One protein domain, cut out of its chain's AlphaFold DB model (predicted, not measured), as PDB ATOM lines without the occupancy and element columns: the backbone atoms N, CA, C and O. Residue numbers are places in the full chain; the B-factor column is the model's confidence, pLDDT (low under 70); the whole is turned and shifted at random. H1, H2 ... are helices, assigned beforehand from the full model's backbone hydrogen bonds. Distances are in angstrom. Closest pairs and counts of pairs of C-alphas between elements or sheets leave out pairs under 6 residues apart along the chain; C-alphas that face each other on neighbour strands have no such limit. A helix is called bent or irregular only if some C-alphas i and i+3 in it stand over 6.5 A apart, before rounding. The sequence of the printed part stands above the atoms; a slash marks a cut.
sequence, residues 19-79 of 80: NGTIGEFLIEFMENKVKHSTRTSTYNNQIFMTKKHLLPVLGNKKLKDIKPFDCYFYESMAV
ATOM      1  N   ASN A  19     -29.715  18.486 -54.493       57.50
ATOM      2  CA  ASN A  19     -30.561  18.590 -53.291       57.50
ATOM      3  C   ASN A  19     -29.881  19.194 -52.053       57.50
ATOM      4  O   ASN A  19     -30.593  19.552 -51.117       57.50
ATOM      5  N   GLY A  20     -28.554  19.316 -52.040       68.06
ATOM      6  CA  GLY A  20     -27.809  19.908 -50.935       68.06
ATOM      7  C   GLY A  20     -27.835  21.433 -50.957       68.06
ATOM      8  O   GLY A  20     -28.065  22.073 -51.998       68.06
ATOM      9  N   THR A  21     -27.577  22.026 -49.800       81.19
ATOM     10  CA  THR A  21     -27.329  23.464 -49.720       81.19
ATOM     11  C   THR A  21     -25.859  23.778 -49.973       81.19
ATOM     12  O   THR A  21     -24.972  22.936 -49.810       81.19
ATOM     13  N   ILE A  22     -25.575  25.018 -50.359       79.38
ATOM     14  CA  ILE A  22     -24.195  25.496 -50.515       79.38
ATOM     15  C   ILE A  22     -23.426  25.357 -49.202       79.38
ATOM     16  O   ILE A  22     -22.235  25.061 -49.218       79.38
ATOM     17  N   GLY A  23     -24.105  25.533 -48.065       81.44
ATOM     18  CA  GLY A  23     -23.471  25.419 -46.759       81.44
ATOM     19  C   GLY A  23     -22.970  24.010 -46.465       81.44
ATOM     20  O   GLY A  23     -21.830  23.850 -46.032       81.44
ATOM     21  N   GLU A  24     -23.778  22.995 -46.763       81.25
ATOM     22  CA  GLU A  24     -23.386  21.592 -46.596       81.25
ATOM     23  C   GLU A  24     -22.188  21.232 -47.478       81.25
ATOM     24  O   GLU A  24     -21.234  20.610 -47.011       81.25
ATOM     25  N   PHE A  25     -22.203  21.674 -48.739       82.06
ATOM     26  CA  PHE A  25     -21.095  21.443 -49.663       82.06
ATOM     27  C   PHE A  25     -19.813  22.166 -49.234       82.06
ATOM     28  O   PHE A  25     -18.738  21.571 -49.260       82.06
ATOM     29  N   LEU A  26     -19.909  23.431 -48.817       80.81
ATOM     30  CA  LEU A  26     -18.750  24.208 -48.374       80.81
ATOM     31  C   LEU A  26     -18.104  23.596 -47.133       80.81
ATOM     32  O   LEU A  26     -16.885  23.469 -47.093       80.81
ATOM     33  N   ILE A  27     -18.897  23.193 -46.138       85.50
ATOM     34  CA  ILE A  27     -18.369  22.547 -44.929       85.50
ATOM     35  C   ILE A  27     -17.660  21.240 -45.289       85.50
ATOM     36  O   ILE A  27     -16.517  21.033 -44.886       85.50
ATOM     37  N   GLU A  28     -18.285  20.395 -46.107       84.25
ATOM     38  CA  GLU A  28     -17.682  19.134 -46.536       84.25
ATOM     39  C   GLU A  28     -16.391  19.346 -47.341       84.25
ATOM     40  O   GLU A  28     -15.418  18.611 -47.157       84.25
ATOM     41  N   PHE A  29     -16.360  20.351 -48.218       80.94
ATOM     42  CA  PHE A  29     -15.170  20.708 -48.987       80.94
ATOM     43  C   PHE A  29     -14.044  21.198 -48.073       80.94
ATOM     44  O   PHE A  29     -12.895  20.763 -48.209       80.94
ATOM     45  N   MET A  30     -14.370  22.055 -47.106       83.56
ATOM     46  CA  MET A  30     -13.408  22.534 -46.121       83.56
ATOM     47  C   MET A  30     -12.815  21.365 -45.326       83.56
ATOM     48  O   MET A  30     -11.593  21.240 -45.237       83.56
ATOM     49  N   GLU A  31     -13.652  20.462 -44.818       85.38
ATOM     50  CA  GLU A  31     -13.208  19.365 -43.956       85.38
ATOM     51  C   GLU A  31     -12.449  18.262 -44.701       85.38
ATOM     52  O   GLU A  31     -11.431  17.789 -44.197       85.38
ATOM     53  N   ASN A  32     -12.895  17.874 -45.899       85.31
ATOM     54  CA  ASN A  32     -12.331  16.722 -46.615       85.31
ATOM     55  C   ASN A  32     -11.250  17.088 -47.639       85.31
ATOM     56  O   ASN A  32     -10.488  16.216 -48.060       85.31
ATOM     57  N   LYS A  33     -11.179  18.350 -48.083       82.50
ATOM     58  CA  LYS A  33     -10.157  18.811 -49.037       82.50
ATOM     59  C   LYS A  33      -9.210  19.805 -48.384       82.50
ATOM     60  O   LYS A  33      -8.024  19.511 -48.246       82.50
ATOM     61  N   VAL A  34      -9.733  20.946 -47.942       81.62
ATOM     62  CA  VAL A  34      -8.906  22.093 -47.529       81.62
ATOM     63  C   VAL A  34      -8.105  21.802 -46.262       81.62
ATOM     64  O   VAL A  34      -6.924  22.147 -46.187       81.62
ATOM     65  N   LYS A  35      -8.702  21.103 -45.292       81.88
ATOM     66  CA  LYS A  35      -8.035  20.683 -44.051       81.88
ATOM     67  C   LYS A  35      -6.773  19.854 -44.297       81.88
ATOM     68  O   LYS A  35      -5.815  19.963 -43.542       81.88
ATOM     69  N   HIS A  36      -6.777  19.027 -45.341       86.69
ATOM     70  CA  HIS A  36      -5.663  18.138 -45.672       86.69
ATOM     71  C   HIS A  36      -4.646  18.781 -46.620       86.69
ATOM     72  O   HIS A  36      -3.506  18.328 -46.680       86.69
ATOM     73  N   SER A  37      -5.040  19.822 -47.359       83.75
ATOM     74  CA  SER A  37      -4.177  20.496 -48.334       83.75
ATOM     75  C   SER A  37      -3.516  21.770 -47.804       83.75
ATOM     76  O   SER A  37      -2.655  22.328 -48.479       83.75
ATOM     77  N   THR A  38      -3.928  22.272 -46.639       87.50
ATOM     78  CA  THR A  38      -3.431  23.536 -46.080       87.50
ATOM     79  C   THR A  38      -2.895  23.363 -44.667       87.50
ATOM     80  O   THR A  38      -3.240  22.434 -43.940       87.50
ATOM     81  N   ARG A  39      -2.022  24.288 -44.261       88.56
ATOM     82  CA  ARG A  39      -1.521  24.350 -42.887       88.56
ATOM     83  C   ARG A  39      -2.676  24.664 -41.934       88.56
ATOM     84  O   ARG A  39      -3.518  25.503 -42.244       88.56
ATOM     85  N   THR A  40      -2.671  24.067 -40.744       88.56
ATOM     86  CA  THR A  40      -3.758  24.189 -39.755       88.56
ATOM     87  C   THR A  40      -4.146  25.637 -39.434       88.56
ATOM     88  O   THR A  40      -5.327  25.943 -39.312       88.56
ATOM     89  N   SER A  41      -3.175  26.553 -39.342       89.81
ATOM     90  CA  SER A  41      -3.437  27.983 -39.114       89.81
ATOM     91  C   SER A  41      -4.219  28.628 -40.263       89.81
ATOM     92  O   SER A  41      -5.166  29.375 -40.031       89.81
ATOM     93  N   THR A  42      -3.861  28.301 -41.504       86.69
ATOM     94  CA  THR A  42      -4.544  28.770 -42.713       86.69
ATOM     95  C   THR A  42      -5.944  28.176 -42.814       86.69
ATOM     96  O   THR A  42      -6.895  28.915 -43.055       86.69
ATOM     97  N   TYR A  43      -6.088  26.875 -42.548       89.00
ATOM     98  CA  TYR A  43      -7.387  26.207 -42.503       89.00
ATOM     99  C   TYR A  43      -8.333  26.867 -41.494       89.00
ATOM    100  O   TYR A  43      -9.475  27.175 -41.831       89.00
ATOM    101  N   ASN A  44      -7.851  27.136 -40.277       88.38
ATOM    102  CA  ASN A  44      -8.647  27.766 -39.224       88.38
ATOM    103  C   ASN A  44      -9.153  29.153 -39.639       88.38
ATOM    104  O   ASN A  44     -10.325  29.465 -39.429       88.38
ATOM    105  N   ASN A  45      -8.311  29.957 -40.295       88.12
ATOM    106  CA  ASN A  45      -8.741  31.243 -40.842       88.12
ATOM    107  C   ASN A  45      -9.777  31.066 -41.957       88.12
ATOM    108  O   ASN A  45     -10.809  31.733 -41.955       88.12
ATOM    109  N   GLN A  46      -9.549  30.145 -42.891       85.31
ATOM    110  CA  GLN A  46     -10.461  29.922 -44.012       85.31
ATOM    111  C   GLN A  46     -11.828  29.394 -43.552       85.31
ATOM    112  O   GLN A  46     -12.861  29.851 -44.048       85.31
ATOM    113  N   ILE A  47     -11.874  28.478 -42.578       87.38
ATOM    114  CA  ILE A  47     -13.147  27.956 -42.061       87.38
ATOM    115  C   ILE A  47     -13.874  28.987 -41.201       87.38
ATOM    116  O   ILE A  47     -15.101  29.046 -41.241       87.38
ATOM    117  N   PHE A  48     -13.139  29.837 -40.481       88.62
ATOM    118  CA  PHE A  48     -13.720  30.973 -39.774       88.62
ATOM    119  C   PHE A  48     -14.389  31.947 -40.749       88.62
ATOM    120  O   PHE A  48     -15.566  32.259 -40.575       88.62
ATOM    121  N   MET A  49     -13.694  32.348 -41.819       83.94
ATOM    122  CA  MET A  49     -14.265  33.216 -42.857       83.94
ATOM    123  C   MET A  49     -15.484  32.573 -43.529       83.94
ATOM    124  O   MET A  49     -16.518  33.217 -43.705       83.94
ATOM    125  N   THR A  50     -15.403  31.273 -43.824       84.69
ATOM    126  CA  THR A  50     -16.512  30.513 -44.419       84.69
ATOM    127  C   THR A  50     -17.738  30.495 -43.503       84.69
ATOM    128  O   THR A  50     -18.853  30.754 -43.953       84.69
ATOM    129  N   LYS A  51     -17.550  30.239 -42.204       84.81
ATOM    130  CA  LYS A  51     -18.646  30.204 -41.226       84.81
ATOM    131  C   LYS A  51     -19.238  31.580 -40.940       84.81
ATOM    132  O   LYS A  51     -20.446  31.689 -40.761       84.81
ATOM    133  N   LYS A  52     -18.400  32.615 -40.895       85.31
ATOM    134  CA  LYS A  52     -18.806  33.975 -40.531       85.31
ATOM    135  C   LYS A  52     -19.450  34.743 -41.686       85.31
ATOM    136  O   LYS A  52     -20.362  35.521 -41.438       85.31
ATOM    137  N   HIS A  53     -18.992  34.530 -42.921       82.50
ATOM    138  CA  HIS A  53     -19.405  35.335 -44.074       82.50
ATOM    139  C   HIS A  53     -20.148  34.525 -45.146       82.50
ATOM    140  O   HIS A  53     -21.206  34.960 -45.596       82.50
ATOM    141  N   LEU A  54     -19.661  33.336 -45.530       78.00
ATOM    142  CA  LEU A  54     -20.283  32.547 -46.609       78.00
ATOM    143  C   LEU A  54     -21.563  31.826 -46.171       78.00
ATOM    144  O   LEU A  54     -22.579  31.877 -46.864       78.00
ATOM    145  N   LEU A  55     -21.535  31.146 -45.025       81.38
ATOM    146  CA  LEU A  55     -22.688  30.384 -44.536       81.38
ATOM    147  C   LEU A  55     -23.953  31.222 -44.289       81.38
ATOM    148  O   LEU A  55     -25.015  30.780 -44.721       81.38
ATOM    149  N   PRO A  56     -23.913  32.410 -43.660       81.12
ATOM    150  CA  PRO A  56     -25.138  33.180 -43.438       81.12
ATOM    151  C   PRO A  56     -25.758  33.734 -44.729       81.12
ATOM    152  O   PRO A  56     -26.971  33.916 -44.784       81.12
ATOM    153  N   VAL A  57     -24.956  33.977 -45.771       79.75
ATOM    154  CA  VAL A  57     -25.423  34.602 -47.022       79.75
ATOM    155  C   VAL A  57     -25.822  33.558 -48.071       79.75
ATOM    156  O   VAL A  57     -26.864  33.687 -48.713       79.75
ATOM    157  N   LEU A  58     -25.022  32.503 -48.249       75.00
ATOM    158  CA  LEU A  58     -25.274  31.455 -49.247       75.00
ATOM    159  C   LEU A  58     -25.683  30.111 -48.657       75.00
ATOM    160  O   LEU A  58     -26.205  29.279 -49.391       75.00
ATOM    161  N   GLY A  59     -25.472  29.874 -47.363       74.81
ATOM    162  CA  GLY A  59     -25.600  28.544 -46.768       74.81
ATOM    163  C   GLY A  59     -26.985  27.913 -46.898       74.81
ATOM    164  O   GLY A  59     -27.069  26.692 -46.943       74.81
ATOM    165  N   ASN A  60     -28.042  28.719 -47.031       79.38
ATOM    166  CA  ASN A  60     -29.420  28.249 -47.222       79.38
ATOM    167  C   ASN A  60     -29.838  28.129 -48.696       79.38
ATOM    168  O   ASN A  60     -30.906  27.588 -48.990       79.38
ATOM    169  N   LYS A  61     -29.028  28.626 -49.640       78.12
ATOM    170  CA  LYS A  61     -29.317  28.465 -51.067       78.12
ATOM    171  C   LYS A  61     -29.000  27.040 -51.496       78.12
ATOM    172  O   LYS A  61     -28.009  26.443 -51.070       78.12
ATOM    173  N   LYS A  62     -29.846  26.492 -52.364       78.25
ATOM    174  CA  LYS A  62     -29.578  25.203 -53.001       78.25
ATOM    175  C   LYS A  62     -28.502  25.392 -54.060       78.25
ATOM    176  O   LYS A  62     -28.520  26.381 -54.790       78.25
ATOM    177  N   LEU A  63     -27.599  24.424 -54.177       70.00
ATOM    178  CA  LEU A  63     -26.514  24.456 -55.169       70.00
ATOM    179  C   LEU A  63     -27.024  24.616 -56.608       70.00
ATOM    180  O   LEU A  63     -26.401  25.300 -57.414       70.00
ATOM    181  N   LYS A  64     -28.192  24.042 -56.910       71.19
ATOM    182  CA  LYS A  64     -28.853  24.155 -58.217       71.19
ATOM    183  C   LYS A  64     -29.322  25.570 -58.582       71.19
ATOM    184  O   LYS A  64     -29.566  25.831 -59.753       71.19
ATOM    185  N   ASP A  65     -29.478  26.449 -57.593       71.69
ATOM    186  CA  ASP A  65     -30.035  27.793 -57.766       71.69
ATOM    187  C   ASP A  65     -28.938  28.878 -57.759       71.69
ATOM    188  O   ASP A  65     -29.254  30.069 -57.786       71.69
ATOM    189  N   ILE A  66     -27.653  28.487 -57.739       68.62
ATOM    190  CA  ILE A  66     -26.526  29.424 -57.829       68.62
ATOM    191  C   ILE A  66     -26.519  30.067 -59.211       68.62
ATOM    192  O   ILE A  66     -26.321  29.396 -60.227       68.62
ATOM    193  N   LYS A  67     -26.672  31.390 -59.247       67.00
ATOM    194  CA  LYS A  67     -26.438  32.184 -60.457       67.00
ATOM    195  C   LYS A  67     -25.038  32.805 -60.413       67.00
ATOM    196  O   LYS A  67     -24.552  33.096 -59.326       67.00
ATOM    197  N   PRO A  68     -24.408  33.109 -61.563       60.03
ATOM    198  CA  PRO A  68     -23.102  33.783 -61.600       60.03
ATOM    199  C   PRO A  68     -23.057  35.087 -60.784       60.03
ATOM    200  O   PRO A  68     -22.037  35.425 -60.192       60.03
ATOM    201  N   PHE A  69     -24.189  35.791 -60.695       62.25
ATOM    202  CA  PHE A  69     -24.345  37.005 -59.891       62.25
ATOM    203  C   PHE A  69     -24.177  36.765 -58.379       62.25
ATOM    204  O   PHE A  69     -23.692  37.637 -57.665       62.25
ATOM    205  N   ASP A  70     -24.515  35.569 -57.890       59.72
ATOM    206  CA  ASP A  70     -24.320  35.207 -56.485       59.72
ATOM    207  C   ASP A  70     -22.840  35.067 -56.124       59.72
ATOM    208  O   ASP A  70     -22.481  35.301 -54.975       59.72
ATOM    209  N   CYS A  71     -21.972  34.733 -57.086       60.12
ATOM    210  CA  CYS A  71     -20.523  34.728 -56.883       60.12
ATOM    211  C   CYS A  71     -19.939  36.150 -56.844       60.12
ATOM    212  O   CYS A  71     -19.041  36.408 -56.049       60.12
ATOM    213  N   TYR A  72     -20.478  37.084 -57.635       56.88
ATOM    214  CA  TYR A  72     -20.027  38.485 -57.656       56.88
ATOM    215  C   TYR A  72     -20.269  39.218 -56.331       56.88
ATOM    216  O   TYR A  72     -19.447  40.029 -55.908       56.88
ATOM    217  N   PHE A  73     -21.362  38.894 -55.634       56.81
ATOM    218  CA  PHE A  73     -21.694  39.499 -54.339       56.81
ATOM    219  C   PHE A  73     -20.616  39.245 -53.264       56.81
ATOM    220  O   PHE A  73     -20.469  40.030 -52.330       56.81
ATOM    221  N   TYR A  74     -19.824  38.177 -53.412       55.78
ATOM    222  CA  TYR A  74     -18.730  37.850 -52.494       55.78
ATOM    223  C   TYR A  74     -17.478  38.671 -52.716       55.78
ATOM    224  O   TYR A  74     -16.828  39.048 -51.743       55.78
ATOM    225  N   GLU A  75     -17.156  38.973 -53.970       53.31
ATOM    226  CA  GLU A  75     -16.004  39.808 -54.300       53.31
ATOM    227  C   GLU A  75     -16.164  41.207 -53.686       53.31
ATOM    228  O   GLU A  75     -15.196  41.801 -53.229       53.31
ATOM    229  N   SER A  76     -17.406  41.682 -53.553       52.78
ATOM    230  CA  SER A  76     -17.729  42.960 -52.907       52.78
ATOM    231  C   SER A  76     -17.654  42.931 -51.369       52.78
ATOM    232  O   SER A  76     -17.437  43.972 -50.755       52.78
ATOM    233  N   MET A  77     -17.831  41.768 -50.727       51.38
ATOM    234  CA  MET A  77     -17.787  41.623 -49.257       51.38
ATOM    235  C   MET A  77     -16.411  41.198 -48.725       51.38
ATOM    236  O   MET A  77     -16.131  41.408 -47.548       51.38
ATOM    237  N   ALA A  78     -15.553  40.614 -49.567       46.94
ATOM    238  CA  ALA A  78     -14.214  40.145 -49.201       46.94
ATOM    239  C   ALA A  78     -13.147  41.264 -49.125       46.94
ATOM    240  O   ALA A  78     -11.974  40.966 -48.915       46.94
ATOM    241  N   VAL A  79     -13.539  42.534 -49.289       45.66
ATOM    242  CA  VAL A  79     -12.650  43.719 -49.299       45.66
ATOM    243  C   VAL A  79     -12.496  44.358 -47.902       45.66
ATOM    244  O   VAL A  79     -12.059  45.498 -47.782       45.66
TER     245      VAL A  79
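AT A GLANCE: This is residues 19 to 79 of the 80 residues of the protein "Integrase_SAM-like_N domain-containing protein" of Aneurinibacillus aneurinilyticus ATCC 12856 (UniProt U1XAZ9). Two longer helices, H1 and H2, lie side by side and run opposite ways as a helical hairpin, and a shorter helix, H3, is set off near the hairpin's open end, close to H2 but touching neither helix. The printed part has 61 residues, with three named helices in the order H1, H2, H3 and no named strand; the class is all helix. It is compact, with a radius of gyration of the C-alphas of 12.0 A, and spans 32 by 30 by 17 A.

HOW THE PARTS SIT: Go first to H1, residues 22 to 37, and then to H2, residues 40 to 58: they touch, with the closest C-alphas, those of Gly 23 and Leu 55, 5.5 A apart. Their lines stand at a shallow tilt of 10 degrees, opposite ways, and a tight link of 2 residues joins this hairpin. Look next at H3, residues 68 to 77: H2 and H3 are near each other, with 10 pairs of C-alphas within 10 A and the closest at 8.1 A. H1 and H3 are apart. Of the O i to N i+4 pairs, 10 of 12 in H1, 12 of 15 in H2 and 2 of 6 in H3 are within hydrogen-bond range; in H3, 5 of 7 O i to N i+3 pairs are.

IN THESE COORDINATES: Find C-alpha 22 at (-24.195, 25.496, -50.515); from there H1 runs 20.7 A to C-alpha 37, with a kink of 33 degrees near residue 31. H2 runs 24.6 A from C-alpha 40 at (-3.758, 24.189, -39.755), with a kink of 34 degrees near residue 51, and is only just irregular: C-alphas 52 and 55 are 6.6 A apart. H3 runs 15.6 A and ends with C-alpha 77 at (-17.787, 41.623, -49.257).

THE WHOLE: The two C-alphas farthest apart, those of Ser 41 and Asp 65, are 32.5 A apart. The printed part has no cut, and the link from H2 to H3, 9 residues, is short. Check the B-factor column for pLDDT under 70 at residues 19 to 20 and 66 to 79; the mean of the printed part is 76.0.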